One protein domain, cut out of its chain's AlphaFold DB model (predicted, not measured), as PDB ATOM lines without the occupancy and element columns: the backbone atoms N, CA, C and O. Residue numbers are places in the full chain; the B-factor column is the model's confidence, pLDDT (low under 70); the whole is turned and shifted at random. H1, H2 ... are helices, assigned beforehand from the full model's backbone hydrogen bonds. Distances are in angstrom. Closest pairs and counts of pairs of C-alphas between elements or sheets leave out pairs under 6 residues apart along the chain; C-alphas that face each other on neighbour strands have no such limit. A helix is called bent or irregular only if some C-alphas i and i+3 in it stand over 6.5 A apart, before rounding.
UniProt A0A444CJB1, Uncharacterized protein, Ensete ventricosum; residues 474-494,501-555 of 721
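This is residues 474 to 494 and 501 to 555 of the 721 residues of an uncharacterized protein of Ensete ventricosum (UniProt A0A444CJB1). A long helix, H1, runs along much of the length; a second helix, H3, begins beside its later half and splays away from it as a narrow V, with the short helix H2 in the turn that folds the chain back between them. The unnamed stretch of residues 474 to 494 passes the first residues of H3 and runs on beyond the beginning of H1, where residues 492 to 493 make a short antiparallel pairing with residues 502 to 503. The printed part has 76 residues with three named helices, H1, H2 and H3 in chain order, and no named strand; the class is all helix. It is only just loose, close to compact, with a radius of gyration of the C-alphas of 14.2 A, and elongated, spanning 47 by 25 by 21 A.

H1 is residues 505 to 524, 29.3 A long, from C-alpha 505 at (-54.757, 2.226, -45.909). H2 is residues 527 to 533, only just irregular: C-alphas 528 and 531 are 6.7 A apart. H3 is residues 539 to 555, 23.6 A long, ending with C-alpha 555 at (-17.446, 3.676, -25.174).

H1, with residues 514 to 521 alone, touches residues 539 to 542 of H3; the closest C-alphas are those of Leu 518 and Ala 539, 4.5 A apart. They run the same way at a shallow tilt of 34 degrees, only just short of steep. H2 touches residues 542 to 546 of H3, with the C-alphas of Val 533 and Val 542 closest at 5.5 A, opposite ways at a steep tilt of 49 degrees. H1 and H2 are close but not clearly touching; their closest C-alphas, of Gln 522 and Val 533, are 6.5 A apart. In H1 and H3 every O i to N i+4 pair is within hydrogen-bond range; in H2 1 of 3 is, beside 3 of 4 O i to N i+3 pairs.

The two C-alphas farthest apart, of Pro 501 and Arg 555, are 48.7 A apart. Residues 495 to 500 are not printed, and C-alphas 494 and 501 are 4.4 A apart across the cut. The links H1 to H2 and H2 to H3 are tight. The mean pLDDT of the printed part is 80.7; residues 474 to 477 and 551 to 553 are under 70.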
ATOM      1  N   LEU A 474     -32.755  16.065 -40.529       53.47
ATOM      2  CA  LEU A 474     -32.691  15.642 -39.122       53.47
ATOM      3  C   LEU A 474     -33.764  16.307 -38.239       53.47
ATOM      4  O   LEU A 474     -34.185  15.711 -37.253       53.47
ATOM      5  N   VAL A 475     -34.239  17.503 -38.603       52.78
ATOM      6  CA  VAL A 475     -35.356  18.192 -37.923       52.78
ATOM      7  C   VAL A 475     -36.726  17.620 -38.323       52.78
ATOM      8  O   VAL A 475     -37.693  17.775 -37.581       52.78
ATOM      9  N   TRP A 476     -36.816  16.932 -39.465       55.97
ATOM     10  CA  TRP A 476     -38.059  16.368 -40.012       55.97
ATOM     11  C   TRP A 476     -38.249  14.865 -39.775       55.97
ATOM     12  O   TRP A 476     -39.273  14.320 -40.177       55.97
ATOM     13  N   LEU A 477     -37.296  14.185 -39.133       63.75
ATOM     14  CA  LEU A 477     -37.370  12.747 -38.865       63.75
ATOM     15  C   LEU A 477     -38.360  12.465 -37.706       63.75
ATOM     16  O   LEU A 477     -38.067  12.825 -36.564       63.75
ATOM     17  N   PRO A 478     -39.533  11.842 -37.951       70.44
ATOM     18  CA  PRO A 478     -40.542  11.641 -36.911       70.44
ATOM     19  C   PRO A 478     -40.082  10.559 -35.913       70.44
ATOM     20  O   PRO A 478     -39.925   9.400 -36.310       70.44
ATOM     21  N   PRO A 479     -39.910  10.875 -34.612       71.25
ATOM     22  CA  PRO A 479     -39.239   9.982 -33.659       71.25
ATOM     23  C   PRO A 479     -39.938   8.629 -33.484       71.25
ATOM     24  O   PRO A 479     -39.282   7.612 -33.290       71.25
ATOM     25  N   GLY A 480     -41.263   8.565 -33.649       77.19
ATOM     26  CA  GLY A 480     -42.010   7.315 -33.483       77.19
ATOM     27  C   GLY A 480     -41.644   6.191 -34.464       77.19
ATOM     28  O   GLY A 480     -41.769   5.022 -34.107       77.19
ATOM     29  N   TYR A 481     -41.135   6.522 -35.656       79.75
ATOM     30  CA  TYR A 481     -40.626   5.550 -36.641       79.75
ATOM     31  C   TYR A 481     -39.191   5.081 -36.350       79.75
ATOM     32  O   TYR A 481     -38.681   4.177 -37.005       79.75
ATOM     33  N   ILE A 482     -38.526   5.721 -35.392       80.56
ATOM     34  CA  ILE A 482     -37.099   5.577 -35.095       80.56
ATOM     35  C   ILE A 482     -36.935   4.850 -33.755       80.56
ATOM     36  O   ILE A 482     -36.211   3.861 -33.661       80.56
ATOM     37  N   ASP A 483     -37.697   5.290 -32.752       77.56
ATOM     38  CA  ASP A 483     -37.790   4.693 -31.418       77.56
ATOM     39  C   ASP A 483     -38.759   3.490 -31.370       77.56
ATOM     40  O   ASP A 483     -38.887   2.826 -30.343       77.56
ATOM     41  N   GLY A 484     -39.469   3.211 -32.471       77.25
ATOM     42  CA  GLY A 484     -40.393   2.079 -32.608       77.25
ATOM     43  C   GLY A 484     -41.739   2.229 -31.888       77.25
ATOM     44  O   GLY A 484     -42.511   1.272 -31.847       77.25
ATOM     45  N   SER A 485     -42.052   3.408 -31.340       80.50
ATOM     46  CA  SER A 485     -43.334   3.674 -30.669       80.50
ATOM     47  C   SER A 485     -44.523   3.792 -31.632       80.50
ATOM     48  O   SER A 485     -45.663   3.601 -31.212       80.50
ATOM     49  N   LEU A 486     -44.279   4.025 -32.926       79.94
ATOM     50  CA  LEU A 486     -45.257   3.822 -33.998       79.94
ATOM     51  C   LEU A 486     -45.073   2.423 -34.594       79.94
ATOM     52  O   LEU A 486     -44.462   2.253 -35.650       79.94
ATOM     53  N   SER A 487     -45.609   1.414 -33.908       78.75
ATOM     54  CA  SER A 487     -45.640   0.032 -34.395       78.75
ATOM     55  C   SER A 487     -46.343  -0.074 -35.753       78.75
ATOM     56  O   SER A 487     -47.417   0.503 -35.932       78.75
ATOM     57  N   CYS A 488     -45.784  -0.866 -36.672       81.75
ATOM     58  CA  CYS A 488     -46.396  -1.146 -37.970       81.75
ATOM     59  C   CYS A 488     -47.830  -1.700 -37.798       81.75
ATOM     60  O   CYS A 488     -47.997  -2.735 -37.146       81.75
ATOM     61  N   PRO A 489     -48.871  -1.029 -38.330       84.12
ATOM     62  CA  PRO A 489     -50.251  -1.482 -38.191       84.12
ATOM     63  C   PRO A 489     -50.506  -2.712 -39.079       84.12
ATOM     64  O   PRO A 489     -49.816  -2.902 -40.081       84.12
ATOM     65  N   PRO A 490     -51.504  -3.559 -38.770       83.31
ATOM     66  CA  PRO A 490     -51.763  -4.758 -39.559       83.31
ATOM     67  C   PRO A 490     -52.159  -4.400 -40.999       83.31
ATOM     68  O   PRO A 490     -52.972  -3.503 -41.225       83.31
ATOM     69  N   ALA A 491     -51.604  -5.129 -41.973       80.38
ATOM     70  CA  ALA A 491     -51.858  -4.931 -43.405       80.38
ATOM     71  C   ALA A 491     -53.313  -5.209 -43.824       80.38
ATOM     72  O   ALA A 491     -53.774  -4.717 -44.855       80.38
ATOM     73  N   LEU A 492     -54.028  -5.987 -43.011       83.31
ATOM     74  CA  LEU A 492     -55.421  -6.371 -43.182       83.31
ATOM     75  C   LEU A 492     -56.196  -6.059 -41.895       83.31
ATOM     76  O   LEU A 492     -55.734  -6.383 -40.802       83.31
ATOM     77  N   VAL A 493     -57.377  -5.455 -42.027       82.44
ATOM     78  CA  VAL A 493     -58.285  -5.111 -40.921       82.44
ATOM     79  C   VAL A 493     -59.667  -5.684 -41.218       82.44
ATOM     80  O   VAL A 493     -60.167  -5.570 -42.333       82.44
ATOM     81  N   HIS A 494     -60.300  -6.314 -40.232       79.00
ATOM     82  CA  HIS A 494     -61.656  -6.838 -40.391       79.00
ATOM     83  C   HIS A 494     -62.673  -5.728 -40.091       79.00
ATOM     84  O   HIS A 494     -62.725  -5.217 -38.970       79.00
ATOM     85  N   PRO A 501     -61.301  -9.845 -44.699       77.06
ATOM     86  CA  PRO A 501     -60.479  -8.776 -44.149       77.06
ATOM     87  C   PRO A 501     -60.029  -7.800 -45.254       77.06
ATOM     88  O   PRO A 501     -59.591  -8.213 -46.329       77.06
ATOM     89  N   VAL A 502     -60.116  -6.501 -44.973       79.50
ATOM     90  CA  VAL A 502     -59.928  -5.400 -45.930       79.50
ATOM     91  C   VAL A 502     -58.485  -4.867 -45.874       79.50
ATOM     92  O   VAL A 502     -57.933  -4.742 -44.775       79.50
ATOM     93  N   PRO A 503     -57.846  -4.519 -47.012       80.94
ATOM     94  CA  PRO A 503     -56.532  -3.873 -47.032       80.94
ATOM     95  C   PRO A 503     -56.497  -2.556 -46.251       80.94
ATOM     96  O   PRO A 503     -57.267  -1.633 -46.512       80.94
ATOM     97  N   ASN A 504     -55.560  -2.443 -45.314       82.25
ATOM     98  CA  ASN A 504     -55.445  -1.276 -44.452       82.25
ATOM     99  C   ASN A 504     -54.691  -0.121 -45.142       82.25
ATOM    100  O   ASN A 504     -53.494  -0.219 -45.428       82.25
ATOM    101  N   SER A 505     -55.365   1.013 -45.347       78.75
ATOM    102  CA  SER A 505     -54.757   2.226 -45.909       78.75
ATOM    103  C   SER A 505     -53.642   2.800 -45.024       78.75
ATOM    104  O   SER A 505     -52.636   3.286 -45.547       78.75
ATOM    105  N   THR A 506     -53.745   2.681 -43.692       79.44
ATOM    106  CA  THR A 506     -52.718   3.196 -42.771       79.44
ATOM    107  C   THR A 506     -51.439   2.363 -42.803       79.44
ATOM    108  O   THR A 506     -50.365   2.910 -42.572       79.44
ATOM    109  N   TYR A 507     -51.516   1.070 -43.146       83.25
ATOM    110  CA  TYR A 507     -50.336   0.225 -43.370       83.25
ATOM    111  C   TYR A 507     -49.540   0.685 -44.593       83.25
ATOM    112  O   TYR A 507     -48.322   0.836 -44.506       83.25
ATOM    113  N   LYS A 508     -50.220   1.003 -45.704       81.62
ATOM    114  CA  LYS A 508     -49.547   1.571 -46.881       81.62
ATOM    115  C   LYS A 508     -48.879   2.908 -46.555       81.62
ATOM    116  O   LYS A 508     -47.743   3.119 -46.968       81.62
ATOM    117  N   LEU A 509     -49.536   3.790 -45.797       83.75
ATOM    118  CA  LEU A 509     -48.955   5.077 -45.395       83.75
ATOM    119  C   LEU A 509     -47.740   4.902 -44.464       83.75
ATOM    120  O   LEU A 509     -46.696   5.503 -44.717       83.75
ATOM    121  N   TRP A 510     -47.845   4.040 -43.445       88.88
ATOM    122  CA  TRP A 510     -46.747   3.719 -42.525       88.88
ATOM    123  C   TRP A 510     -45.529   3.162 -43.273       88.88
ATOM    124  O   TRP A 510     -44.410   3.629 -43.069       88.88
ATOM    125  N   LEU A 511     -45.748   2.220 -44.199       86.88
ATOM    126  CA  LEU A 511     -44.675   1.580 -44.959       86.88
ATOM    127  C   LEU A 511     -43.933   2.569 -45.871       86.88
ATOM    128  O   LEU A 511     -42.710   2.515 -45.947       86.88
ATOM    129  N   HIS A 512     -44.635   3.502 -46.521       84.94
ATOM    130  CA  HIS A 512     -43.971   4.560 -47.292       84.94
ATOM    131  C   HIS A 512     -43.116   5.467 -46.395       84.94
ATOM    132  O   HIS A 512     -41.999   5.816 -46.773       84.94
ATOM    133  N   GLN A 513     -43.602   5.825 -45.201       85.38
ATOM    134  CA  GLN A 513     -42.865   6.686 -44.271       85.38
ATOM    135  C   GLN A 513     -41.623   5.987 -43.693       85.38
ATOM    136  O   GLN A 513     -40.535   6.558 -43.763       85.38
ATOM    137  N   ASP A 514     -41.736   4.734 -43.236       88.50
ATOM    138  CA  ASP A 514     -40.585   3.925 -42.798       88.50
ATOM    139  C   ASP A 514     -39.539   3.772 -43.916       88.50
ATOM    140  O   ASP A 514     -38.354   4.018 -43.689       88.50
ATOM    141  N   ARG A 515     -39.961   3.465 -45.153       87.19
ATOM    142  CA  ARG A 515     -39.043   3.319 -46.295       87.19
ATOM    143  C   ARG A 515     -38.348   4.623 -46.689       87.19
ATOM    144  O   ARG A 515     -37.165   4.583 -47.025       87.19
ATOM    145  N   LEU A 516     -39.028   5.769 -46.623       85.81
ATOM    146  CA  LEU A 516     -38.406   7.075 -46.874       85.81
ATOM    147  C   LEU A 516     -37.361   7.418 -45.802       85.81
ATOM    148  O   LEU A 516     -36.262   7.856 -46.139       85.81
ATOM    149  N   ILE A 517     -37.664   7.163 -44.525       86.81
ATOM    150  CA  ILE A 517     -36.733   7.389 -43.407       86.81
ATOM    151  C   ILE A 517     -35.534   6.433 -43.505       86.81
ATOM    152  O   ILE A 517     -34.391   6.866 -43.376       86.81
ATOM    153  N   LEU A 518     -35.775   5.155 -43.811       87.19
ATOM    154  CA  LEU A 518     -34.751   4.141 -44.065       87.19
ATOM    155  C   LEU A 518     -33.759   4.593 -45.147       87.19
ATOM    156  O   LEU A 518     -32.551   4.585 -44.911       87.19
ATOM    157  N   GLN A 519     -34.262   5.028 -46.308       85.38
ATOM    158  CA  GLN A 519     -33.426   5.518 -47.408       85.38
ATOM    159  C   GLN A 519     -32.681   6.809 -47.039       85.38
ATOM    160  O   GLN A 519     -31.496   6.933 -47.344       85.38
ATOM    161  N   ALA A 520     -33.320   7.742 -46.326       84.31
ATOM    162  CA  ALA A 520     -32.674   8.971 -45.865       84.31
ATOM    163  C   ALA A 520     -31.505   8.693 -44.899       84.31
ATOM    164  O   ALA A 520     -30.429   9.277 -45.045       84.31
ATOM    165  N   ILE A 521     -31.672   7.762 -43.949       85.50
ATOM    166  CA  ILE A 521     -30.590   7.370 -43.036       85.50
ATOM    167  C   ILE A 521     -29.489   6.619 -43.802       85.50
ATOM    168  O   ILE A 521     -28.313   6.929 -43.626       85.50
ATOM    169  N   GLN A 522     -29.835   5.678 -44.688       85.81
ATOM    170  CA  GLN A 522     -28.850   4.956 -45.508       85.81
ATOM    171  C   GLN A 522     -28.036   5.896 -46.416       85.81
ATOM    172  O   GLN A 522     -26.831   5.699 -46.553       85.81
ATOM    173  N   ALA A 523     -28.646   6.950 -46.969       83.62
ATOM    174  CA  ALA A 523     -27.955   7.971 -47.760       83.62
ATOM    175  C   ALA A 523     -27.040   8.888 -46.920       83.62
ATOM    176  O   ALA A 523     -26.021   9.366 -47.419       83.62
ATOM    177  N   PHE A 524     -27.372   9.126 -45.646       82.44
ATOM    178  CA  PHE A 524     -26.547   9.921 -44.726       82.44
ATOM    179  C   PHE A 524     -25.349   9.139 -44.154       82.44
ATOM    180  O   PHE A 524     -24.314   9.724 -43.823       82.44
ATOM    181  N   VAL A 525     -25.456   7.813 -44.037       82.94
ATOM    182  CA  VAL A 525     -24.398   6.955 -43.480       82.94
ATOM    183  C   VAL A 525     -23.334   6.652 -44.539       82.94
ATOM    184  O   VAL A 525     -23.420   5.688 -45.292       82.94
ATOM    185  N   ILE A 526     -22.281   7.471 -44.564       75.88
ATOM    186  CA  ILE A 526     -21.162   7.363 -45.516       75.88
ATOM    187  C   ILE A 526     -20.015   6.495 -44.953       75.88
ATOM    188  O   ILE A 526     -19.749   6.460 -43.749       75.88
ATOM    189  N   GLY A 527     -19.274   5.823 -45.839       78.50
ATOM    190  CA  GLY A 527     -18.026   5.123 -45.514       78.50
ATOM    191  C   GLY A 527     -18.231   3.712 -44.960       78.50
ATOM    192  O   GLY A 527     -19.181   3.022 -45.317       78.50
ATOM    193  N   SER A 528     -17.336   3.255 -44.078       78.00
ATOM    194  CA  SER A 528     -17.299   1.857 -43.600       78.00
ATOM    195  C   SER A 528     -18.488   1.415 -42.734       78.00
ATOM    196  O   SER A 528     -18.561   0.247 -42.362       78.00
ATOM    197  N   ILE A 529     -19.430   2.316 -42.436       80.81
ATOM    198  CA  ILE A 529     -20.681   2.012 -41.726       80.81
ATOM    199  C   ILE A 529     -21.832   1.744 -42.718       80.81
ATOM    200  O   ILE A 529     -22.731   0.970 -42.403       80.81
ATOM    201  N   ALA A 530     -21.772   2.279 -43.946       84.00
ATOM    202  CA  ALA A 530     -22.786   2.074 -44.986       84.00
ATOM    203  C   ALA A 530     -23.145   0.587 -45.234       84.00
ATOM    204  O   ALA A 530     -24.332   0.254 -45.192       84.00
ATOM    205  N   PRO A 531     -22.181  -0.349 -45.408       86.44
ATOM    206  CA  PRO A 531     -22.505  -1.765 -45.615       86.44
ATOM    207  C   PRO A 531     -23.051  -2.483 -44.367       86.44
ATOM    208  O   PRO A 531     -23.527  -3.608 -44.486       86.44
ATOM    209  N   LEU A 532     -22.994  -1.867 -43.178       83.88
ATOM    210  CA  LEU A 532     -23.601  -2.416 -41.956       83.88
ATOM    211  C   LEU A 532     -25.101  -2.091 -41.864       83.88
ATOM    212  O   LEU A 532     -25.843  -2.824 -41.213       83.88
ATOM    213  N   VAL A 533     -25.543  -1.004 -42.512       88.25
ATOM    214  CA  VAL A 533     -26.938  -0.529 -42.486       88.25
ATOM    215  C   VAL A 533     -27.715  -0.815 -43.772       88.25
ATOM    216  O   VAL A 533     -28.944  -0.830 -43.740       88.25
ATOM    217  N   SER A 534     -27.041  -1.092 -44.890       85.94
ATOM    218  CA  SER A 534     -27.683  -1.371 -46.186       85.94
ATOM    219  C   SER A 534     -28.513  -2.663 -46.227       85.94
ATOM    220  O   SER A 534     -29.342  -2.823 -47.116       85.94
ATOM    221  N   SER A 535     -28.311  -3.576 -45.273       86.94
ATOM    222  CA  SER A 535     -29.022  -4.860 -45.161       86.94
ATOM    223  C   SER A 535     -30.306  -4.810 -44.325       86.94
ATOM    224  O   SER A 535     -30.955  -5.839 -44.154       86.94
ATOM    225  N   CYS A 536     -30.658  -3.650 -43.768       89.38
ATOM    226  CA  CYS A 536     -31.776  -3.510 -42.833       89.38
ATOM    227  C   CYS A 536     -33.107  -3.281 -43.558       89.38
ATOM    228  O   CYS A 536     -33.162  -2.594 -44.580       89.38
ATOM    229  N   ALA A 537     -34.188  -3.815 -42.997       87.31
ATOM    230  CA  ALA A 537     -35.525  -3.758 -43.569       87.31
ATOM    231  C   ALA A 537     -36.335  -2.521 -43.142       87.31
ATOM    232  O   ALA A 537     -37.183  -2.095 -43.924       87.31
ATOM    233  N   THR A 538     -36.083  -1.952 -41.956       87.88
ATOM    234  CA  THR A 538     -36.857  -0.828 -41.380       87.88
ATOM    235  C   THR A 538     -35.970   0.266 -40.780       87.88
ATOM    236  O   THR A 538     -34.792   0.041 -40.477       87.88
ATOM    237  N   ALA A 539     -36.537   1.456 -40.566       86.62
ATOM    238  CA  ALA A 539     -35.849   2.589 -39.947       86.62
ATOM    239  C   ALA A 539     -35.388   2.278 -38.510       86.62
ATOM    240  O   ALA A 539     -34.239   2.561 -38.163       86.62
ATOM    241  N   VAL A 540     -36.234   1.618 -37.705       89.62
ATOM    242  CA  VAL A 540     -35.901   1.157 -36.340       89.62
ATOM    243  C   VAL A 540     -34.699   0.203 -36.346       89.62
ATOM    244  O   VAL A 540     -33.819   0.293 -35.487       89.62
ATOM    245  N   GLU A 541     -34.618  -0.705 -37.322       88.75
ATOM    246  CA  GLU A 541     -33.514  -1.665 -37.420       88.75
ATOM    247  C   GLU A 541     -32.189  -0.976 -37.788       88.75
ATOM    248  O   GLU A 541     -31.156  -1.253 -37.172       88.75
ATOM    249  N   VAL A 542     -32.206  -0.022 -38.731       90.31
ATOM    250  CA  VAL A 542     -31.026   0.817 -39.015       90.31
ATOM    251  C   VAL A 542     -30.622   1.619 -37.787       90.31
ATOM    252  O   VAL A 542     -29.442   1.649 -37.445       90.31
ATOM    253  N   TRP A 543     -31.576   2.263 -37.114       88.88
ATOM    254  CA  TRP A 543     -31.286   3.127 -35.975       88.88
ATOM    255  C   TRP A 543     -30.677   2.350 -34.809       88.88
ATOM    256  O   TRP A 543     -29.637   2.746 -34.289       88.88
ATOM    257  N   THR A 544     -31.239   1.195 -34.456       86.62
ATOM    258  CA  THR A 544     -30.701   0.330 -33.391       86.62
ATOM    259  C   THR A 544     -29.340  -0.279 -33.752       86.62
ATOM    260  O   THR A 544     -28.450  -0.343 -32.896       86.62
ATOM    261  N   LYS A 545     -29.093  -0.644 -35.021       87.00
ATOM    262  CA  LYS A 545     -27.756  -1.050 -35.502       87.00
ATOM    263  C   LYS A 545     -26.745   0.102 -35.481       87.00
ATOM    264  O   LYS A 545     -25.600  -0.101 -35.072       87.00
ATOM    265  N   LEU A 546     -27.141   1.319 -35.856       84.88
ATOM    266  CA  LEU A 546     -26.297   2.512 -35.737       84.88
ATOM    267  C   LEU A 546     -25.987   2.819 -34.274       84.88
ATOM    268  O   LEU A 546     -24.821   2.969 -33.927       84.88
ATOM    269  N   GLN A 547     -26.996   2.849 -33.403       82.50
ATOM    270  CA  GLN A 547     -26.821   3.067 -31.970       82.50
ATOM    271  C   GLN A 547     -25.866   2.036 -31.364       82.50
ATOM    272  O   GLN A 547     -24.909   2.422 -30.706       82.50
ATOM    273  N   THR A 548     -26.050   0.738 -31.611       82.12
ATOM    274  CA  THR A 548     -25.183  -0.307 -31.032       82.12
ATOM    275  C   THR A 548     -23.748  -0.263 -31.572       82.12
ATOM    276  O   THR A 548     -22.795  -0.328 -30.789       82.12
ATOM    277  N   THR A 549     -23.552  -0.085 -32.884       79.31
ATOM    278  CA  THR A 549     -22.206   0.000 -33.490       79.31
ATOM    279  C   THR A 549     -21.480   1.309 -33.162       79.31
ATOM    280  O   THR A 549     -20.264   1.304 -32.954       79.31
ATOM    281  N   LEU A 550     -22.195   2.432 -33.039       74.25
ATOM    282  CA  LEU A 550     -21.614   3.721 -32.659       74.25
ATOM    283  C   LEU A 550     -21.424   3.858 -31.145       74.25
ATOM    284  O   LEU A 550     -20.411   4.423 -30.749       74.25
ATOM    285  N   ALA A 551     -22.311   3.328 -30.298       67.31
ATOM    286  CA  ALA A 551     -22.178   3.399 -28.838       67.31
ATOM    287  C   ALA A 551     -21.091   2.459 -28.296       67.31
ATOM    288  O   ALA A 551     -20.349   2.828 -27.387       67.31
ATOM    289  N   SER A 552     -20.926   1.267 -28.880       61.84
ATOM    290  CA  SER A 552     -19.769   0.413 -28.573       61.84
ATOM    291  C   SER A 552     -18.461   1.107 -28.976       61.84
ATOM    292  O   SER A 552     -17.539   1.217 -28.165       61.84
ATOM    293  N   ARG A 553     -18.405   1.690 -30.183       64.75
ATOM    294  CA  ARG A 553     -17.257   2.487 -30.641       64.75
ATOM    295  C   ARG A 553     -17.034   3.753 -29.805       64.75
ATOM    296  O   ARG A 553     -15.880   4.123 -29.594       64.75
ATOM    297  N   SER A 554     -18.086   4.407 -29.311       76.62
ATOM    298  CA  SER A 554     -17.977   5.609 -28.478       76.62
ATOM    299  C   SER A 554     -17.502   5.273 -27.068       76.62
ATOM    300  O   SER A 554     -16.615   5.962 -26.576       76.62
ATOM    301  N   ARG A 555     -17.963   4.170 -26.460       80.06
ATOM    302  CA  ARG A 555     -17.446   3.676 -25.174       80.06
ATOM    303  C   ARG A 555     -15.974   3.277 -25.274       80.06
ATOM    304  O   ARG A 555     -15.189   3.669 -24.418       80.06
TER     305      ARG A 555